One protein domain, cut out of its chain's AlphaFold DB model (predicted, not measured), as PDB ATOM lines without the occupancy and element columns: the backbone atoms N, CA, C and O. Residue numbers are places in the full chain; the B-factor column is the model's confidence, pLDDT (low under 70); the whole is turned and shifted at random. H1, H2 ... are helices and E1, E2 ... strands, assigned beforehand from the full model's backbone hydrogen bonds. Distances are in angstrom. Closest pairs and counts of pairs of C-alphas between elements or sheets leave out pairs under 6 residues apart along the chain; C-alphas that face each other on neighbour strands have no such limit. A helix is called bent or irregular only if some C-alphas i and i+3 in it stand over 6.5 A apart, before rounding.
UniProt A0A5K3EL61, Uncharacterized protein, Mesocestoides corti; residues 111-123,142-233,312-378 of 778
ATOM      1  N   GLN A 111      40.727 271.539 210.854       65.38
ATOM      2  CA  GLN A 111      39.377 271.022 211.153       65.38
ATOM      3  C   GLN A 111      38.852 270.072 210.072       65.38
ATOM      4  O   GLN A 111      37.952 269.277 210.341       65.38
ATOM      5  N   VAL A 112      39.449 270.105 208.880       84.75
ATOM      6  CA  VAL A 112      39.151 269.203 207.764       84.75
ATOM      7  C   VAL A 112      40.472 268.691 207.190       84.75
ATOM      8  O   VAL A 112      41.343 269.494 206.872       84.75
ATOM      9  N   ARG A 113      40.614 267.372 207.024       90.81
ATOM     10  CA  ARG A 113      41.704 266.739 206.261       90.81
ATOM     11  C   ARG A 113      41.106 266.095 205.014       90.81
ATOM     12  O   ARG A 113      40.104 265.388 205.120       90.81
ATOM     13  N   GLN A 114      41.699 266.343 203.853       91.44
ATOM     14  CA  GLN A 114      41.357 265.691 202.590       91.44
ATOM     15  C   GLN A 114      42.578 264.900 202.117       91.44
ATOM     16  O   GLN A 114      43.636 265.482 201.911       91.44
ATOM     17  N   THR A 115      42.427 263.585 201.963       93.56
ATOM     18  CA  THR A 115      43.472 262.682 201.456       93.56
ATOM     19  C   THR A 115      43.226 262.376 199.983       93.56
ATOM     20  O   THR A 115      42.099 262.062 199.598       93.56
ATOM     21  N   LEU A 116      44.286 262.428 199.178       94.62
ATOM     22  CA  LEU A 116      44.307 262.089 197.756       94.62
ATOM     23  C   LEU A 116      45.613 261.353 197.424       94.62
ATOM     24  O   LEU A 116      46.642 261.634 198.030       94.62
ATOM     25  N   ALA A 117      45.617 260.457 196.438       93.25
ATOM     26  CA  ALA A 117      46.868 259.916 195.907       93.25
ATOM     27  C   ALA A 117      47.472 260.908 194.894       93.25
ATOM     28  O   ALA A 117      46.767 261.391 194.006       93.25
ATOM     29  N   LEU A 118      48.768 261.218 195.003       93.31
ATOM     30  CA  LEU A 118      49.451 262.119 194.064       93.31
ATOM     31  C   LEU A 118      49.442 261.601 192.602       93.31
ATOM     32  O   LEU A 118      49.211 262.422 191.706       93.31
ATOM     33  N   PRO A 119      49.610 260.284 192.329       92.06
ATOM     34  CA  PRO A 119      49.569 259.749 190.965       92.06
ATOM     35  C   PRO A 119      48.209 259.901 190.264       92.06
ATOM     36  O   PRO A 119      48.180 260.066 189.044       92.06
ATOM     37  N   ASP A 120      47.105 259.913 191.021       92.56
ATOM     38  CA  ASP A 120      45.730 260.015 190.500       92.56
ATOM     39  C   ASP A 120      45.374 261.442 190.032       92.56
ATOM     40  O   ASP A 120      44.377 261.658 189.338       92.56
ATOM     41  N   LEU A 121      46.172 262.450 190.410       93.44
ATOM     42  CA  LEU A 121      45.949 263.835 189.999       93.44
ATOM     43  C   LEU A 121      46.285 264.024 188.519       93.44
ATOM     44  O   LEU A 121      47.319 263.557 188.044       93.44
ATOM     45  N   GLN A 122      45.486 264.801 187.782       93.50
ATOM     46  CA  GLN A 122      45.759 265.043 186.366       93.50
ATOM     47  C   GLN A 122      47.140 265.688 186.163       93.50
ATOM     48  O   GLN A 122      47.393 266.821 186.584       93.50
ATOM     49  N   LEU A 123      48.001 264.987 185.425       95.88
ATOM     50  CA  LEU A 123      49.295 265.489 184.979       95.88
ATOM     51  C   LEU A 123      49.103 266.503 183.837       95.88
ATOM     52  O   LEU A 123      48.787 266.155 182.695       95.88
ATOM     53  N   VAL A 142      37.358 272.199 196.082       92.38
ATOM     54  CA  VAL A 142      36.329 273.136 196.551       92.38
ATOM     55  C   VAL A 142      36.460 273.291 198.059       92.38
ATOM     56  O   VAL A 142      36.384 272.308 198.798       92.38
ATOM     57  N   PHE A 143      36.645 274.527 198.509       91.38
ATOM     58  CA  PHE A 143      36.834 274.877 199.910       91.38
ATOM     59  C   PHE A 143      35.660 275.692 200.469       91.38
ATOM     60  O   PHE A 143      34.829 276.213 199.720       91.38
ATOM     61  N   LYS A 144      35.623 275.808 201.800       88.81
ATOM     62  CA  LYS A 144      34.756 276.720 202.553       88.81
ATOM     63  C   LYS A 144      35.602 277.736 203.310       88.81
ATOM     64  O   LYS A 144      36.665 277.383 203.818       88.81
ATOM     65  N   ALA A 145      35.120 278.964 203.424       88.81
ATOM     66  CA  ALA A 145      35.807 280.037 204.124       88.81
ATOM     67  C   ALA A 145      35.942 279.762 205.633       88.81
ATOM     68  O   ALA A 145      34.986 279.359 206.296       88.81
ATOM     69  N   GLY A 146      37.119 280.048 206.197       80.31
ATOM     70  CA  GLY A 146      37.356 280.042 207.649       80.31
ATOM     71  C   GLY A 146      37.570 278.671 208.309       80.31
ATOM     72  O   GLY A 146      37.867 278.625 209.502       80.31
ATOM     73  N   GLU A 147      37.477 277.564 207.568       85.62
ATOM     74  CA  GLU A 147      37.948 276.244 208.012       85.62
ATOM     75  C   GLU A 147      39.392 276.042 207.517       85.62
ATOM     76  O   GLU A 147      39.627 276.037 206.312       85.62
ATOM     77  N   ILE A 148      40.374 275.859 208.413       91.38
ATOM     78  CA  ILE A 148      41.732 275.468 207.987       91.38
ATOM     79  C   ILE A 148      41.695 274.006 207.528       91.38
ATOM     80  O   ILE A 148      41.298 273.114 208.295       91.38
ATOM     81  N   VAL A 149      42.121 273.781 206.283       93.06
ATOM     82  CA  VAL A 149      42.099 272.484 205.598       93.06
ATOM     83  C   VAL A 149      43.517 271.944 205.441       93.06
ATOM     84  O   VAL A 149      44.401 272.631 204.933       93.06
ATOM     85  N   GLU A 150      43.722 270.691 205.838       94.88
ATOM     86  CA  GLU A 150      44.904 269.905 205.494       94.88
ATOM     87  C   GLU A 150      44.635 269.133 204.191       94.88
ATOM     88  O   GLU A 150      43.752 268.275 204.145       94.88
ATOM     89  N   MET A 151      45.384 269.433 203.131       94.81
ATOM     90  CA  MET A 151      45.392 268.661 201.887       94.81
ATOM     91  C   MET A 151      46.582 267.701 201.914       94.81
ATOM     92  O   MET A 151      47.728 268.136 201.810       94.81
ATOM     93  N   LEU A 152      46.306 266.407 202.064       95.38
ATOM     94  CA  LEU A 152      47.305 265.348 202.111       95.38
ATOM     95  C   LEU A 152      47.397 264.625 200.764       95.38
ATOM     96  O   LEU A 152      46.392 264.139 200.244       95.38
ATOM     97  N   PHE A 153      48.618 264.493 200.257       96.06
ATOM     98  CA  PHE A 153      48.940 263.734 199.056       96.06
ATOM     99  C   PHE A 153      49.783 262.507 199.418       96.06
ATOM    100  O   PHE A 153      50.931 262.642 199.837       96.06
ATOM    101  N   GLU A 154      49.190 261.324 199.272       94.06
ATOM    102  CA  GLU A 154      49.790 260.009 199.530       94.06
ATOM    103  C   GLU A 154      50.404 259.411 198.249       94.06
ATOM    104  O   GLU A 154      50.206 259.925 197.144       94.06
ATOM    105  N   ASN A 155      51.128 258.292 198.387       90.25
ATOM    106  CA  ASN A 155      51.782 257.563 197.287       90.25
ATOM    107  C   ASN A 155      52.759 258.428 196.469       90.25
ATOM    108  O   ASN A 155      52.846 258.314 195.246       90.25
ATOM    109  N   VAL A 156      53.503 259.306 197.144       92.62
ATOM    110  CA  VAL A 156      54.494 260.176 196.501       92.62
ATOM    111  C   VAL A 156      55.701 259.348 196.031       92.62
ATOM    112  O   VAL A 156      56.273 258.575 196.799       92.62
ATOM    113  N   SER A 157      56.094 259.532 194.767       91.50
ATOM    114  CA  SER A 157      57.215 258.848 194.099       91.50
ATOM    115  C   SER A 157      58.487 258.745 194.958       91.50
ATOM    116  O   SER A 157      58.958 259.741 195.508       91.50
ATOM    117  N   SER A 158      59.131 257.567 194.986       89.06
ATOM    118  CA  SER A 158      60.444 257.403 195.633       89.06
ATOM    119  C   SER A 158      61.603 258.074 194.883       89.06
ATOM    120  O   SER A 158      62.710 258.157 195.411       89.06
ATOM    121  N   ALA A 159      61.348 258.582 193.675       91.38
ATOM    122  CA  ALA A 159      62.289 259.353 192.873       91.38
ATOM    123  C   ALA A 159      62.168 260.876 193.078       91.38
ATOM    124  O   ALA A 159      62.906 261.609 192.420       91.38
ATOM    125  N   ILE A 160      61.248 261.360 193.924       92.94
ATOM    126  CA  ILE A 160      61.013 262.799 194.118       92.94
ATOM    127  C   ILE A 160      62.214 263.514 194.756       92.94
ATOM    128  O   ILE A 160      62.787 263.057 195.745       92.94
ATOM    129  N   ASP A 161      62.550 264.688 194.227       93.00
ATOM    130  CA  ASP A 161      63.395 265.656 194.916       93.00
ATOM    131  C   ASP A 161      62.531 266.467 195.893       93.00
ATOM    132  O   ASP A 161      61.762 267.345 195.491       93.00
ATOM    133  N   LYS A 162      62.667 266.176 197.189       90.69
ATOM    134  CA  LYS A 162      61.943 266.853 198.277       90.69
ATOM    135  C   LYS A 162      62.115 268.385 198.259       90.69
ATOM    136  O   LYS A 162      61.186 269.098 198.624       90.69
ATOM    137  N   ASP A 163      63.281 268.887 197.839       91.12
ATOM    138  CA  ASP A 163      63.640 270.311 197.907       91.12
ATOM    139  C   ASP A 163      63.152 271.069 196.650       91.12
ATOM    140  O   ASP A 163      63.219 272.299 196.572       91.12
ATOM    141  N   SER A 164      62.597 270.340 195.672       93.38
ATOM    142  CA  SER A 164      61.985 270.886 194.456       93.38
ATOM    143  C   SER A 164      60.497 271.241 194.592       93.38
ATOM    144  O   SER A 164      59.979 271.974 193.745       93.38
ATOM    145  N   ILE A 165      59.820 270.721 195.627       93.25
ATOM    146  CA  ILE A 165      58.357 270.739 195.775       93.25
ATOM    147  C   ILE A 165      57.836 272.176 195.896       93.25
ATOM    148  O   ILE A 165      58.240 272.943 196.770       93.25
ATOM    149  N   ARG A 166      56.898 272.541 195.018       93.56
ATOM    150  CA  ARG A 166      56.265 273.865 194.943       93.56
ATOM    151  C   ARG A 166      54.760 273.712 194.808       93.56
ATOM    152  O   ARG A 166      54.287 272.909 194.006       93.56
ATOM    153  N   VAL A 167      54.011 274.532 195.540       94.44
ATOM    154  CA  VAL A 167      52.546 274.586 195.457       94.44
ATOM    155  C   VAL A 167      52.118 276.011 195.121       94.44
ATOM    156  O   VAL A 167      52.465 276.949 195.837       94.44
ATOM    157  N   GLU A 168      51.357 276.179 194.040       93.00
ATOM    158  CA  GLU A 168      50.647 277.423 193.724       93.00
ATOM    159  C   GLU A 168      49.151 277.257 194.011       93.00
ATOM    160  O   GLU A 168      48.564 276.232 193.667       93.00
ATOM    161  N   LEU A 169      48.517 278.298 194.563       90.75
ATOM    162  CA  LEU A 169      47.058 278.438 194.613       90.75
ATOM    163  C   LEU A 169      46.624 279.657 193.795       90.75
ATOM    164  O   LEU A 169      47.183 280.744 193.947       90.75
ATOM    165  N   ARG A 170      45.587 279.496 192.969       90.06
ATOM    166  CA  ARG A 170      44.949 280.577 192.209       90.06
ATOM    167  C   ARG A 170      43.475 280.641 192.598       90.06
ATOM    168  O   ARG A 170      42.649 279.865 192.131       90.06
ATOM    169  N   GLY A 171      43.169 281.557 193.513       86.75
ATOM    170  CA  GLY A 171      41.838 281.753 194.080       86.75
ATOM    171  C   GLY A 171      41.901 282.461 195.433       86.75
ATOM    172  O   GLY A 171      42.968 282.886 195.882       86.75
ATOM    173  N   ALA A 172      40.754 282.583 196.097       87.88
ATOM    174  CA  ALA A 172      40.627 283.230 197.400       87.88
ATOM    175  C   ALA A 172      41.055 282.300 198.556       87.88
ATOM    176  O   ALA A 172      40.266 281.955 199.429       87.88
ATOM    177  N   ALA A 173      42.324 281.890 198.572       89.69
ATOM    178  CA  ALA A 173      42.919 281.066 199.626       89.69
ATOM    179  C   ALA A 173      44.364 281.498 199.922       89.69
ATOM    180  O   ALA A 173      44.926 282.339 199.216       89.69
ATOM    181  N   THR A 174      44.951 280.955 200.982       91.94
ATOM    182  CA  THR A 174      46.334 281.202 201.408       91.94
ATOM    183  C   THR A 174      46.966 279.894 201.874       91.94
ATOM    184  O   THR A 174      46.363 279.167 202.658       91.94
ATOM    185  N   ILE A 175      48.171 279.592 201.387       93.75
ATOM    186  CA  ILE A 175      48.980 278.474 201.891       93.75
ATOM    187  C   ILE A 175      49.597 278.923 203.221       93.75
ATOM    188  O   ILE A 175      50.198 279.996 203.279       93.75
ATOM    189  N   LEU A 176      49.432 278.116 204.267       92.94
ATOM    190  CA  LEU A 176      50.041 278.326 205.581       92.94
ATOM    191  C   LEU A 176      51.354 277.549 205.727       92.94
ATOM    192  O   LEU A 176      52.307 278.079 206.289       92.94
ATOM    193  N   ASP A 177      51.398 276.314 205.218       92.62
ATOM    194  CA  ASP A 177      52.568 275.433 205.284       92.62
ATOM    195  C   ASP A 177      52.563 274.405 204.133       92.62
ATOM    196  O   ASP A 177      51.503 274.068 203.597       92.62
ATOM    197  N   VAL A 178      53.744 273.901 203.769       93.88
ATOM    198  CA  VAL A 178      53.956 272.790 202.826       93.88
ATOM    199  C   VAL A 178      55.025 271.883 203.417       93.88
ATOM    200  O   VAL A 178      56.205 272.229 203.442       93.88
ATOM    201  N   THR A 179      54.619 270.702 203.873       94.25
ATOM    202  CA  THR A 179      55.513 269.734 204.514       94.25
ATOM    203  C   THR A 179      55.603 268.456 203.690       94.25
ATOM    204  O   THR A 179      54.596 267.934 203.220       94.25
ATOM    205  N   TYR A 180      56.821 267.946 203.518       95.19
ATOM    206  CA  TYR A 180      57.086 266.614 202.979       95.19
ATOM    207  C   TYR A 180      57.549 265.715 204.122       95.19
ATOM    208  O   TYR A 180      58.462 266.080 204.869       95.19
ATOM    209  N   THR A 181      56.940 264.541 204.256       92.62
ATOM    210  CA  THR A 181      57.328 263.533 205.244       92.62
ATOM    211  C   THR A 181      57.673 262.223 204.545       92.62
ATOM    212  O   THR A 181      57.056 261.830 203.558       92.62
ATOM    213  N   ALA A 182      58.691 261.538 205.063       90.31
ATOM    214  CA  ALA A 182      59.077 260.199 204.637       90.31
ATOM    215  C   ALA A 182      59.328 259.357 205.888       90.31
ATOM    216  O   ALA A 182      60.099 259.774 206.755       90.31
ATOM    217  N   HIS A 183      58.661 258.210 206.010       85.06
ATOM    218  CA  HIS A 183      58.719 257.381 207.214       85.06
ATOM    219  C   HIS A 183      58.706 255.878 206.904       85.06
ATOM    220  O   HIS A 183      58.213 255.432 205.868       85.06
ATOM    221  N   THR A 184      59.297 255.089 207.800       75.88
ATOM    222  CA  THR A 184      59.350 253.625 207.726       75.88
ATOM    223  C   THR A 184      58.050 252.988 208.214       75.88
ATOM    224  O   THR A 184      57.395 253.489 209.130       75.88
ATOM    225  N   VAL A 185      57.696 251.834 207.639       71.56
ATOM    226  CA  VAL A 185      56.661 250.946 208.193       71.56
ATOM    227  C   VAL A 185      57.318 250.043 209.253       71.56
ATOM    228  O   VAL A 185      58.191 249.249 208.884       71.56
ATOM    229  N   PRO A 186      56.935 250.117 210.546       65.50
ATOM    230  CA  PRO A 186      57.725 249.525 211.634       65.50
ATOM    231  C   PRO A 186      57.986 248.013 211.537       65.50
ATOM    232  O   PRO A 186      59.068 247.564 211.901       65.50
ATOM    233  N   GLU A 187      57.039 247.221 211.020       63.12
ATOM    234  CA  GLU A 187      57.175 245.752 210.942       63.12
ATOM    235  C   GLU A 187      58.292 245.282 209.993       63.12
ATOM    236  O   GLU A 187      58.800 244.171 210.139       63.12
ATOM    237  N   LEU A 188      58.699 246.115 209.029       61.50
ATOM    238  CA  LEU A 188      59.791 245.796 208.104       61.50
ATOM    239  C   LEU A 188      61.158 246.234 208.645       61.50
ATOM    240  O   LEU A 188      62.172 245.607 208.323       61.50
ATOM    241  N   GLU A 189      61.198 247.295 209.454       63.16
ATOM    242  CA  GLU A 189      62.425 248.005 209.830       63.16
ATOM    243  C   GLU A 189      63.418 247.113 210.587       63.16
ATOM    244  O   GLU A 189      64.600 247.083 210.236       63.16
ATOM    245  N   GLU A 190      62.943 246.312 211.549       66.62
ATOM    246  CA  GLU A 190      63.803 245.402 212.319       66.62
ATOM    247  C   GLU A 190      64.544 244.397 211.422       66.62
ATOM    248  O   GLU A 190      65.726 244.129 211.642       66.62
ATOM    249  N   THR A 191      63.883 243.865 210.387       74.12
ATOM    250  CA  THR A 191      64.457 242.818 209.522       74.12
ATOM    251  C   THR A 191      65.563 243.352 208.609       74.12
ATOM    252  O   THR A 191      66.625 242.735 208.490       74.12
ATOM    253  N   TRP A 192      65.359 244.529 208.008       74.31
ATOM    254  CA  TRP A 192      66.357 245.152 207.138       74.31
ATOM    255  C   TRP A 192      67.529 245.713 207.948       74.31
ATOM    256  O   TRP A 192      68.680 245.484 207.579       74.31
ATOM    257  N   ALA A 193      67.261 246.365 209.086       79.25
ATOM    258  CA  ALA A 193      68.301 246.905 209.961       79.25
ATOM    259  C   ALA A 193      69.231 245.807 210.506       79.25
ATOM    260  O   ALA A 193      70.450 245.986 210.518       79.25
ATOM    261  N   GLN A 194      68.682 244.644 210.886       86.00
ATOM    262  CA  GLN A 194      69.479 243.479 211.286       86.00
ATOM    263  C   GLN A 194      70.386 242.998 210.143       86.00
ATOM    264  O   GLN A 194      71.600 242.905 210.336       86.00
ATOM    265  N   ARG A 195      69.849 242.762 208.933       87.19
ATOM    266  CA  ARG A 195      70.664 242.229 207.823       87.19
ATOM    267  C   ARG A 195      71.704 243.227 207.296       87.19
ATOM    268  O   ARG A 195      72.801 242.816 206.917       87.19
ATOM    269  N   ILE A 196      71.407 244.529 207.315       87.50
ATOM    270  CA  ILE A 196      72.381 245.586 206.999       87.50
ATOM    271  C   ILE A 196      73.509 245.596 208.041       87.50
ATOM    272  O   ILE A 196      74.682 245.618 207.669       87.50
ATOM    273  N   ALA A 197      73.191 245.497 209.337       89.94
ATOM    274  CA  ALA A 197      74.200 245.434 210.395       89.94
ATOM    275  C   ALA A 197      75.095 244.180 210.295       89.94
ATOM    276  O   ALA A 197      76.309 244.284 210.492       89.94
ATOM    277  N   GLU A 198      74.532 243.019 209.942       93.19
ATOM    278  CA  GLU A 198      75.294 241.794 209.651       93.19
ATOM    279  C   GLU A 198      76.272 241.989 208.487       93.19
ATOM    280  O   GLU A 198      77.470 241.752 208.646       93.19
ATOM    281  N   LEU A 199      75.801 242.483 207.338       92.62
ATOM    282  CA  LEU A 199      76.644 242.704 206.158       92.62
ATOM    283  C   LEU A 199      77.728 243.764 206.412       92.62
ATOM    284  O   LEU A 199      78.877 243.580 206.016       92.62
ATOM    285  N   GLN A 200      77.424 244.824 207.167       93.06
ATOM    286  CA  GLN A 200      78.431 245.787 207.623       93.06
ATOM    287  C   GLN A 200      79.443 245.170 208.609       93.06
ATOM    288  O   GLN A 200      80.557 245.684 208.750       93.06
ATOM    289  N   VAL A 201      79.106 244.094 209.329       96.12
ATOM    290  CA  VAL A 201      80.072 243.304 210.115       96.12
ATOM    291  C   VAL A 201      80.907 242.395 209.206       96.12
ATOM    292  O   VAL A 201      82.127 242.383 209.373       96.12
ATOM    293  N   GLU A 202      80.303 241.696 208.237       94.06
ATOM    294  CA  GLU A 202      81.012 240.871 207.241       94.06
ATOM    295  C   GLU A 202      82.044 241.708 206.454       94.06
ATOM    296  O   GLU A 202      83.228 241.368 206.438       94.06
ATOM    297  N   LEU A 203      81.645 242.863 205.904       94.31
ATOM    298  CA  LEU A 203      82.518 243.746 205.116       94.31
ATOM    299  C   LEU A 203      83.757 244.197 205.904       94.31
ATOM    300  O   LEU A 203      84.888 244.131 205.418       94.31
ATOM    301  N   ARG A 204      83.568 244.582 207.174       95.44
ATOM    302  CA  ARG A 204      84.669 244.960 208.077       95.44
ATOM    303  C   ARG A 204      85.589 243.790 208.435       95.44
ATOM    304  O   ARG A 204      86.724 244.037 208.841       95.44
ATOM    305  N   GLN A 205      85.144 242.539 208.307       95.50
ATOM    306  CA  GLN A 205      86.020 241.369 208.425       95.50
ATOM    307  C   GLN A 205      86.822 241.160 207.135       95.50
ATOM    308  O   GLN A 205      88.044 241.028 207.219       95.50
ATOM    309  N   CYS A 206      86.183 241.241 205.963       94.19
ATOM    310  CA  CYS A 206      86.863 241.148 204.668       94.19
ATOM    311  C   CYS A 206      87.937 242.237 204.499       94.19
ATOM    312  O   CYS A 206      89.062 241.925 204.119       94.19
ATOM    313  N   HIS A 207      87.667 243.490 204.880       96.38
ATOM    314  CA  HIS A 207      88.663 244.573 204.802       96.38
ATOM    315  C   HIS A 207      89.892 244.310 205.694       96.38
ATOM    316  O   HIS A 207      91.026 244.462 205.244       96.38
ATOM    317  N   ARG A 208      89.702 243.787 206.914       96.25
ATOM    318  CA  ARG A 208      90.816 243.371 207.796       96.25
ATOM    319  C   ARG A 208      91.597 242.173 207.244       96.25
ATOM    320  O   ARG A 208      92.805 242.073 207.454       96.25
ATOM    321  N   GLN A 209      90.927 241.251 206.552       94.56
ATOM    322  CA  GLN A 209      91.581 240.136 205.862       94.56
ATOM    323  C   GLN A 209      92.412 240.636 204.669       94.56
ATOM    324  O   GLN A 209      93.564 240.231 204.536       94.56
ATOM    325  N   ILE A 210      91.886 241.578 203.877       95.31
ATOM    326  CA  ILE A 210      92.591 242.250 202.771       95.31
ATOM    327  C   ILE A 210      93.855 242.963 203.273       95.31
ATOM    328  O   ILE A 210      94.932 242.750 202.713       95.31
ATOM    329  N   GLU A 211      93.770 243.737 204.360       95.56
ATOM    330  CA  GLU A 211      94.933 244.367 205.010       95.56
ATOM    331  C   GLU A 211      95.976 243.325 205.453       95.56
ATOM    332  O   GLU A 211      97.168 243.451 205.156       95.56
ATOM    333  N   SER A 212      95.531 242.261 206.131       96.00
ATOM    334  CA  SER A 212      96.393 241.189 206.649       96.00
ATOM    335  C   SER A 212      97.120 240.421 205.536       96.00
ATOM    336  O   SER A 212      98.330 240.188 205.625       96.00
ATOM    337  N   LEU A 213      96.407 240.068 204.462       94.06
ATOM    338  CA  LEU A 213      96.939 239.347 203.304       94.06
ATOM    339  C   LEU A 213      97.858 240.231 202.456       94.06
ATOM    340  O   LEU A 213      98.947 239.790 202.090       94.06
ATOM    341  N   THR A 214      97.517 241.505 202.256       95.25
ATOM    342  CA  THR A 214      98.424 242.491 201.636       95.25
ATOM    343  C   THR A 214      99.715 242.623 202.456       95.25
ATOM    344  O   THR A 214     100.822 242.563 201.918       95.25
ATOM    345  N   GLY A 215      99.598 242.677 203.788       94.62
ATOM    346  CA  GLY A 215     100.736 242.642 204.706       94.62
ATOM    347  C   GLY A 215     101.505 241.312 204.722       94.62
ATOM    348  O   GLY A 215     102.672 241.295 205.118       94.62
ATOM    349  N   ARG A 216     100.905 240.183 204.318       94.69
ATOM    350  CA  ARG A 216     101.578 238.879 204.120       94.69
ATOM    351  C   ARG A 216     102.363 238.876 202.806       94.69
ATOM    352  O   ARG A 216     103.558 238.585 202.846       94.69
ATOM    353  N   LEU A 217     101.748 239.283 201.693       94.38
ATOM    354  CA  LEU A 217     102.401 239.419 200.384       94.38
ATOM    355  C   LEU A 217     103.626 240.336 200.459       94.38
ATOM    356  O   LEU A 217     104.736 239.885 200.195       94.38
ATOM    357  N   ALA A 218     103.475 241.553 200.989       92.94
ATOM    358  CA  ALA A 218     104.573 242.517 201.124       92.94
ATOM    359  C   ALA A 218     105.711 242.074 202.078       92.94
ATOM    360  O   ALA A 218     106.736 242.758 202.181       92.94
ATOM    361  N   ARG A 219     105.550 240.958 202.810       95.38
ATOM    362  CA  ARG A 219     106.622 240.268 203.556       95.38
ATOM    363  C   ARG A 219     107.229 239.122 202.747       95.38
ATOM    364  O   ARG A 219     108.452 239.013 202.720       95.38
ATOM    365  N   LEU A 220     106.408 238.320 202.069       92.94
ATOM    366  CA  LEU A 220     106.854 237.243 201.179       92.94
ATOM    367  C   LEU A 220     107.671 237.784 199.992       92.94
ATOM    368  O   LEU A 220     108.739 237.260 199.711       92.94
ATOM    369  N   GLU A 221     107.261 238.892 199.371       92.88
ATOM    370  CA  GLU A 221     108.010 239.581 198.304       92.88
ATOM    371  C   GLU A 221     109.383 240.067 198.793       92.88
ATOM    372  O   GLU A 221     110.393 239.957 198.094       92.88
ATOM    373  N   LYS A 222     109.454 240.558 200.037       93.81
ATOM    374  CA  LYS A 222     110.715 240.952 200.689       93.81
ATOM    375  C   LYS A 222     111.586 239.748 201.047       93.81
ATOM    376  O   LYS A 222     112.803 239.872 201.042       93.81
ATOM    377  N   GLN A 223     111.000 238.584 201.328       92.50
ATOM    378  CA  GLN A 223     111.754 237.339 201.502       92.50
ATOM    379  C   GLN A 223     112.261 236.804 200.160       92.50
ATOM    380  O   GLN A 223     113.431 236.439 200.069       92.50
ATOM    381  N   ARG A 224     111.422 236.830 199.117       92.06
ATOM    382  CA  ARG A 224     111.756 236.376 197.765       92.06
ATOM    383  C   ARG A 224     112.885 237.205 197.173       92.06
ATOM    384  O   ARG A 224     113.935 236.650 196.875       92.06
ATOM    385  N   THR A 225     112.734 238.531 197.175       91.44
ATOM    386  CA  THR A 225     113.813 239.440 196.767       91.44
ATOM    387  C   THR A 225     115.069 239.241 197.613       91.44
ATOM    388  O   THR A 225     116.149 239.183 197.047       91.44
ATOM    389  N   VAL A 226     114.997 239.062 198.939       92.94
ATOM    390  CA  VAL A 226     116.212 238.798 199.738       92.94
ATOM    391  C   VAL A 226     116.896 237.476 199.362       92.94
ATOM    392  O   VAL A 226     118.126 237.461 199.289       92.94
ATOM    393  N   LEU A 227     116.144 236.410 199.075       89.44
ATOM    394  CA  LEU A 227     116.680 235.131 198.593       89.44
ATOM    395  C   LEU A 227     117.373 235.296 197.230       89.44
ATOM    396  O   LEU A 227     118.545 234.942 197.103       89.44
ATOM    397  N   ASP A 228     116.692 235.917 196.264       87.19
ATOM    398  CA  ASP A 228     117.241 236.316 194.961       87.19
ATOM    399  C   ASP A 228     118.573 237.076 195.126       87.19
ATOM    400  O   ASP A 228     119.619 236.654 194.629       87.19
ATOM    401  N   THR A 229     118.574 238.132 195.950       87.56
ATOM    402  CA  THR A 229     119.747 238.998 196.176       87.56
ATOM    403  C   THR A 229     120.957 238.280 196.774       87.56
ATOM    404  O   THR A 229     122.079 238.782 196.688       87.56
ATOM    405  N   PHE A 230     120.737 237.135 197.423       85.31
ATOM    406  CA  PHE A 230     121.787 236.330 198.032       85.31
ATOM    407  C   PHE A 230     122.446 235.390 197.014       85.31
ATOM    408  O   PHE A 230     123.660 235.198 197.086       85.31
ATOM    409  N   ALA A 231     121.697 234.874 196.031       82.38
ATOM    410  CA  ALA A 231     122.265 234.066 194.950       82.38
ATOM    411  C   ALA A 231     123.229 234.879 194.070       82.38
ATOM    412  O   ALA A 231     124.354 234.435 193.840       82.38
ATOM    413  N   ASP A 232     122.846 236.094 193.666       80.38
ATOM    414  CA  ASP A 232     123.723 237.013 192.922       80.38
ATOM    415  C   ASP A 232     125.033 237.316 193.647       80.38
ATOM    416  O   ASP A 232     126.097 237.381 193.033       80.38
ATOM    417  N   GLY A 233     124.959 237.495 194.969       79.62
ATOM    418  CA  GLY A 233     126.122 237.749 195.816       79.62
ATOM    419  C   GLY A 233     127.103 236.572 195.905       79.62
ATOM    420  O   GLY A 233     128.198 236.749 196.445       79.62
ATOM    421  N   GLN A 312     113.486 226.686 198.270       90.88
ATOM    422  CA  GLN A 312     113.044 227.876 199.009       90.88
ATOM    423  C   GLN A 312     112.373 228.924 198.106       90.88
ATOM    424  O   GLN A 312     111.440 229.597 198.549       90.88
ATOM    425  N   ALA A 313     112.802 229.048 196.849       89.88
ATOM    426  CA  ALA A 313     112.181 229.912 195.851       89.88
ATOM    427  C   ALA A 313     110.784 229.398 195.484       89.88
ATOM    428  O   ALA A 313     109.819 230.147 195.608       89.88
ATOM    429  N   GLU A 314     110.653 228.108 195.156       93.31
ATOM    430  CA  GLU A 314     109.373 227.454 194.867       93.31
ATOM    431  C   GLU A 314     108.396 227.578 196.046       93.31
ATOM    432  O   GLU A 314     107.230 227.926 195.862       93.31
ATOM    433  N   ARG A 315     108.858 227.370 197.288       93.38
ATOM    434  CA  ARG A 315     108.019 227.563 198.485       93.38
ATOM    435  C   ARG A 315     107.543 229.004 198.646       93.38
ATOM    436  O   ARG A 315     106.396 229.202 199.050       93.38
ATOM    437  N   LEU A 316     108.391 229.996 198.379       92.00
ATOM    438  CA  LEU A 316     108.008 231.408 198.460       92.00
ATOM    439  C   LEU A 316     107.050 231.796 197.331       92.00
ATOM    440  O   LEU A 316     106.056 232.459 197.610       92.00
ATOM    441  N   ASP A 317     107.280 231.327 196.106       91.88
ATOM    442  CA  ASP A 317     106.421 231.602 194.950       91.88
ATOM    443  C   ASP A 317     105.041 230.935 195.098       91.88
ATOM    444  O   ASP A 317     104.018 231.584 194.881       91.88
ATOM    445  N   ASN A 318     104.979 229.699 195.605       94.50
ATOM    446  CA  ASN A 318     103.719 229.032 195.962       94.50
ATOM    447  C   ASN A 318     102.986 229.731 197.125       94.50
ATOM    448  O   ASN A 318     101.754 229.826 197.120       94.50
ATOM    449  N   ASN A 319     103.710 230.261 198.120       94.06
ATOM    450  CA  ASN A 319     103.111 231.076 199.186       94.06
ATOM    451  C   ASN A 319     102.612 232.437 198.673       94.06
ATOM    452  O   ASN A 319     101.587 232.914 199.155       94.06
ATOM    453  N   LEU A 320     103.306 233.062 197.719       92.94
ATOM    454  CA  LEU A 320     102.868 234.295 197.062       92.94
ATOM    455  C   LEU A 320     101.601 234.048 196.242       92.94
ATOM    456  O   LEU A 320     100.626 234.775 196.410       92.94
ATOM    457  N   PHE A 321     101.591 232.996 195.420       94.31
ATOM    458  CA  PHE A 321     100.440 232.609 194.608       94.31
ATOM    459  C   PHE A 321      99.197 232.355 195.472       94.31
ATOM    460  O   PHE A 321      98.174 233.006 195.277       94.31
ATOM    461  N   THR A 322      99.301 231.490 196.487       95.19
ATOM    462  CA  THR A 322      98.169 231.178 197.382       95.19
ATOM    463  C   THR A 322      97.704 232.387 198.194       95.19
ATOM    464  O   THR A 322      96.508 232.649 198.253       95.19
ATOM    465  N   SER A 323      98.620 233.191 198.754       93.12
ATOM    466  CA  SER A 323      98.245 234.407 199.503       93.12
ATOM    467  C   SER A 323      97.600 235.477 198.616       93.12
ATOM    468  O   SER A 323      96.831 236.300 199.111       93.12
ATOM    469  N   LYS A 324      97.927 235.498 197.317       95.31
ATOM    470  CA  LYS A 324      97.308 236.389 196.334       95.31
ATOM    471  C   LYS A 324      95.926 235.887 195.926       95.31
ATOM    472  O   LYS A 324      94.992 236.677 195.902       95.31
ATOM    473  N   GLU A 325      95.769 234.587 195.695       96.69
ATOM    474  CA  GLU A 325      94.462 233.985 195.421       96.69
ATOM    475  C   GLU A 325      93.496 234.157 196.613       96.69
ATOM    476  O   GLU A 325      92.335 234.509 196.423       96.69
ATOM    477  N   GLU A 326      93.981 233.997 197.851       95.00
ATOM    478  CA  GLU A 326      93.239 234.340 199.075       95.00
ATOM    479  C   GLU A 326      92.820 235.823 199.096       95.00
ATOM    480  O   GLU A 326      91.681 236.140 199.447       95.00
ATOM    481  N   LEU A 327      93.719 236.738 198.712       95.12
ATOM    482  CA  LEU A 327      93.470 238.183 198.712       95.12
ATOM    483  C   LEU A 327      92.416 238.582 197.675       95.12
ATOM    484  O   LEU A 327      91.492 239.324 198.005       95.12
ATOM    485  N   ASP A 328      92.539 238.078 196.450       94.94
ATOM    486  CA  ASP A 328      91.643 238.413 195.345       94.94
ATOM    487  C   ASP A 328      90.234 237.834 195.598       94.94
ATOM    488  O   ASP A 328      89.267 238.592 195.595       94.94
ATOM    489  N   ARG A 329      90.113 236.576 196.059       95.62
ATOM    490  CA  ARG A 329      88.827 236.012 196.538       95.62
ATOM    491  C   ARG A 329      88.185 236.829 197.673       95.62
ATOM    492  O   ARG A 329      86.960 236.885 197.788       95.62
ATOM    493  N   THR A 330      88.993 237.440 198.544       94.75
ATOM    494  CA  THR A 330      88.484 238.274 199.651       94.75
ATOM    495  C   THR A 330      87.991 239.636 199.147       94.75
ATOM    496  O   THR A 330      86.998 240.149 199.667       94.75
ATOM    497  N   ARG A 331      88.633 240.204 198.114       95.31
ATOM    498  CA  ARG A 331      88.157 241.405 197.404       95.31
ATOM    499  C   ARG A 331      86.829 241.138 196.704       95.31
ATOM    500  O   ARG A 331      85.886 241.885 196.933       95.31
ATOM    501  N   ASP A 332      86.725 240.030 195.968       95.81
ATOM    502  CA  ASP A 332      85.489 239.624 195.287       95.81
ATOM    503  C   ASP A 332      84.307 239.532 196.269       95.81
ATOM    504  O   ASP A 332      83.212 240.027 195.989       95.81
ATOM    505  N   ARG A 333      84.521 238.952 197.466       95.62
ATOM    506  CA  ARG A 333      83.484 238.909 198.513       95.62
ATOM    507  C   ARG A 333      83.184 240.290 199.102       95.62
ATOM    508  O   ARG A 333      82.013 240.555 199.360       95.62
ATOM    509  N   ALA A 334      84.181 241.153 199.305       94.38
ATOM    510  CA  ALA A 334      83.960 242.516 199.792       94.38
ATOM    511  C   ALA A 334      83.092 243.323 198.812       94.38
ATOM    512  O   ALA A 334      82.033 243.811 199.202       94.38
ATOM    513  N   GLU A 335      83.453 243.347 197.524       95.25
ATOM    514  CA  GLU A 335      82.644 243.997 196.486       95.25
ATOM    515  C   GLU A 335      81.222 243.420 196.413       95.25
ATOM    516  O   GLU A 335      80.257 244.149 196.189       95.25
ATOM    517  N   GLN A 336      81.072 242.102 196.569       95.56
ATOM    518  CA  GLN A 336      79.763 241.452 196.561       95.56
ATOM    519  C   GLN A 336      78.908 241.860 197.774       95.56
ATOM    520  O   GLN A 336      77.703 242.053 197.620       95.56
ATOM    521  N   ILE A 337      79.512 242.059 198.951       93.75
ATOM    522  CA  ILE A 337      78.825 242.598 200.136       93.75
ATOM    523  C   ILE A 337      78.422 244.062 199.925       93.75
ATOM    524  O   ILE A 337      77.309 244.436 200.283       93.75
ATOM    525  N   GLU A 338      79.274 244.890 199.318       93.12
ATOM    526  CA  GLU A 338      78.938 246.287 198.996       93.12
ATOM    527  C   GLU A 338      77.789 246.371 197.977       93.12
ATOM    528  O   GLU A 338      76.858 247.165 198.142       93.12
ATOM    529  N   LYS A 339      77.782 245.482 196.976       92.56
ATOM    530  CA  LYS A 339      76.666 245.320 196.030       92.56
ATOM    531  C   LYS A 339      75.384 244.896 196.764       92.56
ATOM    532  O   LYS A 339      74.356 245.542 196.564       92.56
ATOM    533  N   GLU A 340      75.439 243.895 197.650       92.38
ATOM    534  CA  GLU A 340      74.308 243.472 198.501       92.38
ATOM    535  C   GLU A 340      73.769 244.622 199.374       92.38
ATOM    536  O   GLU A 340      72.566 244.886 199.348       92.38
ATOM    537  N   LEU A 341      74.640 245.346 200.087       90.88
ATOM    538  CA  LEU A 341      74.275 246.504 200.915       90.88
ATOM    539  C   LEU A 341      73.571 247.584 200.090       90.88
ATOM    540  O   LEU A 341      72.458 247.972 200.433       90.88
ATOM    541  N   SER A 342      74.141 247.979 198.946       87.06
ATOM    542  CA  SER A 342      73.553 249.012 198.082       87.06
ATOM    543  C   SER A 342      72.163 248.649 197.535       87.06
ATOM    544  O   SER A 342      71.381 249.533 197.184       87.06
ATOM    545  N   ILE A 343      71.836 247.352 197.450       88.00
ATOM    546  CA  ILE A 343      70.511 246.852 197.051       88.00
ATOM    547  C   ILE A 343      69.542 246.881 198.239       88.00
ATOM    548  O   ILE A 343      68.371 247.215 198.055       88.00
ATOM    549  N   LEU A 344      70.001 246.552 199.450       85.25
ATOM    550  CA  LEU A 344      69.181 246.621 200.665       85.25
ATOM    551  C   LEU A 344      68.868 248.065 201.069       85.25
ATOM    552  O   LEU A 344      67.721 248.358 201.387       85.25
ATOM    553  N   GLU A 345      69.839 248.972 200.983       82.81
ATOM    554  CA  GLU A 345      69.663 250.401 201.274       82.81
ATOM    555  C   GLU A 345      68.653 251.042 200.306       82.81
ATOM    556  O   GLU A 345      67.707 251.694 200.746       82.81
ATOM    557  N   LYS A 346      68.751 250.751 198.999       79.69
ATOM    558  CA  LYS A 346      67.744 251.177 198.005       79.69
ATOM    559  C   LYS A 346      66.360 250.596 198.281       79.69
ATOM    560  O   LYS A 346      65.373 251.309 198.166       79.69
ATOM    561  N   ARG A 347      66.266 249.324 198.690       79.44
ATOM    562  CA  ARG A 347      64.986 248.724 199.109       79.44
ATOM    563  C   ARG A 347      64.427 249.381 200.366       79.44
ATOM    564  O   ARG A 347      63.215 249.518 200.462       79.44
ATOM    565  N   GLN A 348      65.262 249.772 201.324       77.56
ATOM    566  CA  GLN A 348      64.808 250.499 202.507       77.56
ATOM    567  C   GLN A 348      64.266 251.881 202.116       77.56
ATOM    568  O   GLN A 348      63.189 252.253 202.570       77.56
ATOM    569  N   GLU A 349      64.956 252.596 201.224       74.69
ATOM    570  CA  GLU A 349      64.516 253.888 200.688       74.69
ATOM    571  C   GLU A 349      63.226 253.781 199.855       74.69
ATOM    572  O   GLU A 349      62.316 254.596 200.022       74.69
ATOM    573  N   ASP A 350      63.098 252.781 198.980       73.12
ATOM    574  CA  ASP A 350      61.884 252.554 198.183       73.12
ATOM    575  C   ASP A 350      60.681 252.129 199.050       73.12
ATOM    576  O   ASP A 350      59.551 252.461 198.706       73.12
ATOM    577  N   ASN A 351      60.904 251.483 200.203       77.50
ATOM    578  CA  ASN A 351      59.852 251.120 201.170       77.50
ATOM    579  C   ASN A 351      59.448 252.255 202.142       77.50
ATOM    580  O   ASN A 351      58.611 252.025 203.018       77.50
ATOM    581  N   LEU A 352      60.018 253.463 202.037       84.31
ATOM    582  CA  LEU A 352      59.542 254.613 202.820       84.31
ATOM    583  C   LEU A 352      58.185 255.096 202.292       84.31
ATOM    584  O   LEU A 352      58.069 255.472 201.121       84.31
ATOM    585  N   VAL A 353      57.190 255.176 203.177       87.06
ATOM    586  CA  VAL A 353      55.926 255.872 202.905       87.06
ATOM    587  C   VAL A 353      56.225 257.365 202.827       87.06
ATOM    588  O   VAL A 353      56.877 257.917 203.717       87.06
ATOM    589  N   ARG A 354      55.783 258.006 201.743       91.50
ATOM    590  CA  ARG A 354      56.039 259.416 201.438       91.50
ATOM    591  C   ARG A 354      54.725 260.162 201.261       91.50
ATOM    592  O   ARG A 354      53.881 259.744 200.464       91.50
ATOM    593  N   GLU A 355      54.592 261.272 201.973       94.44
ATOM    594  CA  GLU A 355      53.404 262.124 201.984       94.44
ATOM    595  C   GLU A 355      53.802 263.596 201.808       94.44
ATOM    596  O   GLU A 355      54.862 264.034 202.263       94.44
ATOM    597  N   ILE A 356      52.929 264.380 201.171       95.75
ATOM    598  CA  ILE A 356      52.998 265.847 201.171       95.75
ATOM    599  C   ILE A 356      51.733 266.373 201.849       95.75
ATOM    600  O   ILE A 356      50.632 266.108 201.374       95.75
ATOM    601  N   SER A 357      51.878 267.134 202.933       95.25
ATOM    602  CA  SER A 357      50.772 267.821 203.608       95.25
ATOM    603  C   SER A 357      50.857 269.327 203.352       95.25
ATOM    604  O   SER A 357      51.855 269.976 203.678       95.25
ATOM    605  N   VAL A 358      49.810 269.876 202.733       95.38
ATOM    606  CA  VAL A 358      49.651 271.301 202.422       95.38
ATOM    607  C   VAL A 358      48.555 271.871 203.315       95.38
ATOM    608  O   VAL A 358      47.391 271.479 203.206       95.38
ATOM    609  N   LEU A 359      48.909 272.818 204.183       94.62
ATOM    610  CA  LEU A 359      47.963 273.468 205.090       94.62
ATOM    611  C   LEU A 359      47.424 274.752 204.449       94.62
ATOM    612  O   LEU A 359      48.204 275.606 204.022       94.62
ATOM    613  N   ILE A 360      46.100 274.895 204.366       94.19
ATOM    614  CA  ILE A 360      45.434 275.948 203.586       94.19
ATOM    615  C   ILE A 360      44.378 276.663 204.430       94.19
ATOM    616  O   ILE A 360      43.556 276.028 205.087       94.19
ATOM    617  N   GLU A 361      44.361 277.992 204.345       93.38
ATOM    618  CA  GLU A 361      43.297 278.856 204.862       93.38
ATOM    619  C   GLU A 361      42.482 279.438 203.688       93.38
ATOM    620  O   GLU A 361      42.977 280.309 202.961       93.38
ATOM    621  N   PRO A 362      41.244 278.969 203.451       92.81
ATOM    622  CA  PRO A 362      40.347 279.530 202.447       92.81
ATOM    623  C   PRO A 362      39.665 280.800 202.974       92.81
ATOM    624  O   PRO A 362      39.172 280.847 204.104       92.81
ATOM    625  N   ARG A 363      39.612 281.834 202.130       91.81
ATOM    626  CA  ARG A 363      39.041 283.155 202.438       91.81
ATOM    627  C   ARG A 363      37.614 283.328 201.907       91.81
ATOM    628  O   ARG A 363      36.872 284.138 202.452       91.81
ATOM    629  N   GLU A 364      37.228 282.565 200.885       93.12
ATOM    630  CA  GLU A 364      35.879 282.535 200.298       93.12
ATOM    631  C   GLU A 364      35.457 281.081 200.005       93.12
ATOM    632  O   GLU A 364      36.309 280.204 199.841       93.12
ATOM    633  N   ASP A 365      34.147 280.824 199.932       91.81
ATOM    634  CA  ASP A 365      33.587 279.533 199.506       91.81
ATOM    635  C   ASP A 365      33.739 279.368 197.985       91.81
ATOM    636  O   ASP A 365      33.220 280.183 197.217       91.81
ATOM    637  N   GLY A 366      34.381 278.291 197.520       91.38
ATOM    638  CA  GLY A 366      34.478 278.018 196.083       91.38
ATOM    639  C   GLY A 366      35.607 277.078 195.651       91.38
ATOM    640  O   GLY A 366      36.378 276.597 196.483       91.38
ATOM    641  N   PRO A 367      35.700 276.788 194.337       93.56
ATOM    642  CA  PRO A 367      36.846 276.106 193.751       93.56
ATOM    643  C   PRO A 367      38.086 277.011 193.757       93.56
ATOM    644  O   PRO A 367      37.995 278.206 193.480       93.56
ATOM    645  N   VAL A 368      39.252 276.424 194.020       93.12
ATOM    646  CA  VAL A 368      40.561 277.084 193.908       93.12
ATOM    647  C   VAL A 368      41.459 276.210 193.043       93.12
ATOM    648  O   VAL A 368      41.603 275.024 193.330       93.12
ATOM    649  N   ASP A 369      42.084 276.774 192.008       93.25
ATOM    650  CA  ASP A 369      43.034 276.011 191.194       93.25
ATOM    651  C   ASP A 369      44.336 275.835 191.986       93.25
ATOM    652  O   ASP A 369      44.988 276.814 192.358       93.25
ATOM    653  N   MET A 370      44.731 274.588 192.226       94.12
ATOM    654  CA  MET A 370      46.002 274.215 192.836       94.12
ATOM    655  C   MET A 370      46.910 273.575 191.786       94.12
ATOM    656  O   MET A 370      46.507 272.655 191.067       94.12
ATOM    657  N   LEU A 371      48.160 274.033 191.733       94.19
ATOM    658  CA  LEU A 371      49.220 273.413 190.946       94.19
ATOM    659  C   LEU A 371      50.294 272.893 191.898       94.19
ATOM    660  O   LEU A 371      50.783 273.646 192.739       94.19
ATOM    661  N   ILE A 372      50.675 271.627 191.743       95.38
ATOM    662  CA  ILE A 372      51.775 271.004 192.488       95.38
ATOM    663  C   ILE A 372      52.872 270.698 191.473       95.38
ATOM    664  O   ILE A 372      52.662 269.907 190.553       95.38
ATOM    665  N   THR A 373      54.017 271.359 191.622       95.69
ATOM    666  CA  THR A 373      55.196 271.176 190.769       95.69
ATOM    667  C   THR A 373      56.296 270.496 191.569       95.69
ATOM    668  O   THR A 373      56.613 270.940 192.673       95.69
ATOM    669  N   TYR A 374      56.867 269.426 191.029       95.12
ATOM    670  CA  TYR A 374      57.954 268.677 191.657       95.12
ATOM    671  C   TYR A 374      58.879 268.065 190.604       95.12
ATOM    672  O   TYR A 374      58.467 267.776 189.482       95.12
ATOM    673  N   VAL A 375      60.139 267.862 190.972       95.25
ATOM    674  CA  VAL A 375      61.141 267.161 190.167       95.25
ATOM    675  C   VAL A 375      61.224 265.705 190.614       95.25
ATOM    676  O   VAL A 375      61.190 265.406 191.806       95.25
ATOM    677  N   VAL A 376      61.371 264.797 189.651       94.88
ATOM    678  CA  VAL A 376      61.652 263.373 189.866       94.88
ATOM    679  C   VAL A 376      62.930 262.970 189.133       94.88
ATOM    680  O   VAL A 376      63.142 263.334 187.976       94.88
ATOM    681  N   GLY A 377      63.790 262.202 189.800       92.75
ATOM    682  CA  GLY A 377      64.902 261.489 189.171       92.75
ATOM    683  C   GLY A 377      64.425 260.232 188.432       92.75
ATOM    684  O   GLY A 377      63.261 260.124 188.057       92.75
ATOM    685  N   ARG A 378      65.320 259.252 188.240       92.19
ATOM    686  CA  ARG A 378      65.020 257.935 187.624       92.19
ATOM    687  C   ARG A 378      64.315 258.020 186.253       92.19
ATOM    688  O   ARG A 378      63.552 257.134 185.877       92.19
TER     689      ARG A 378
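Overview. This is residues 111 to 123, 142 to 233 and 312 to 378 of the 778 residues of an uncharacterized protein of Mesocestoides corti (UniProt A0A5K3EL61). A long arm of two helices, H1 and H2, running side by side in opposite ways, reaches out from a small head of strands at one end. The head is a twisted sheet of four strands, with the two-stranded pair E3 and E6 over one of its faces. The printed part has 172 residues with two named helices and six named strands, in the order E1 E2 E3 E4 H1 H2 E5 E6. The larger sheet runs E1 E2 E5 E4 and is mixed, the sheet of E3 and E6 is antiparallel, and the class is mixed, helices and strands. The whole is extended, with a radius of gyration of the C-alphas of 29.9 A and spans of 101 by 33 by 24 A.

Along the chain. E1 is residues 112 to 117, from C-alpha 112 at (39.151, 269.203, 207.764). E2 is residues 149 to 154 and E3 residues 166 to 170. E4, residues 173 to 183, is 29.5 A long and bends by 51 degrees at residue 176. H1, residues 186 to 233, is 71.2 A long and ends at C-alpha 233, (126.122, 237.749, 195.816); it is only just irregular, with C-alphas 187 and 190 6.8 A apart. H2, residues 312 to 350, is 56.8 A long. E5 is residues 353 to 362, 28.3 A long. E6, residues 369 to 376, is 22.5 A long and ends at C-alpha 376, (61.652, 263.373, 189.866).

Arrangement. In the larger sheet E1 is an edge strand, parallel to E2 at 21 degrees, with N 114 and O 150 2.8 A apart. E2 and E5 are antiparallel at 158 degrees, with N 153 and O 356 2.8 A apart. E5 and the other edge strand, E4, are antiparallel at 166 degrees, with N 357 and O 179 2.8 A apart. E3 and E6 are antiparallel at 165 degrees, with N 170 and O 369 2.8 A apart. The closest C-alphas of E3 and E4 are those of Leu 169 and Ile 175, 7.5 A apart; E4 and E6 are apart. H1 and H2 touch at a shallow tilt of 20 degrees, opposite ways, with the C-alphas of Leu 203 and Ala 334 closest at 5.7 A. Neither helix is on the larger sheet. Every O i to N i+4 pair of H2 is within hydrogen-bond range, and 37 of 44 in H1.

Size, cuts and confidence. The two C-alphas farthest apart, of Gly 233 and Asp 365, are 101.6 A apart. Residues 124 to 141 are not printed, and C-alphas 123 and 142 are 19.0 A apart; residues 234 to 311 are not printed, and C-alphas 233 and 312 are 16.7 A apart. The link E2 to E3, 11 residues, is long. The mean pLDDT of the printed part is 90.3; residue 111 and residues 186 to 190 are under 70.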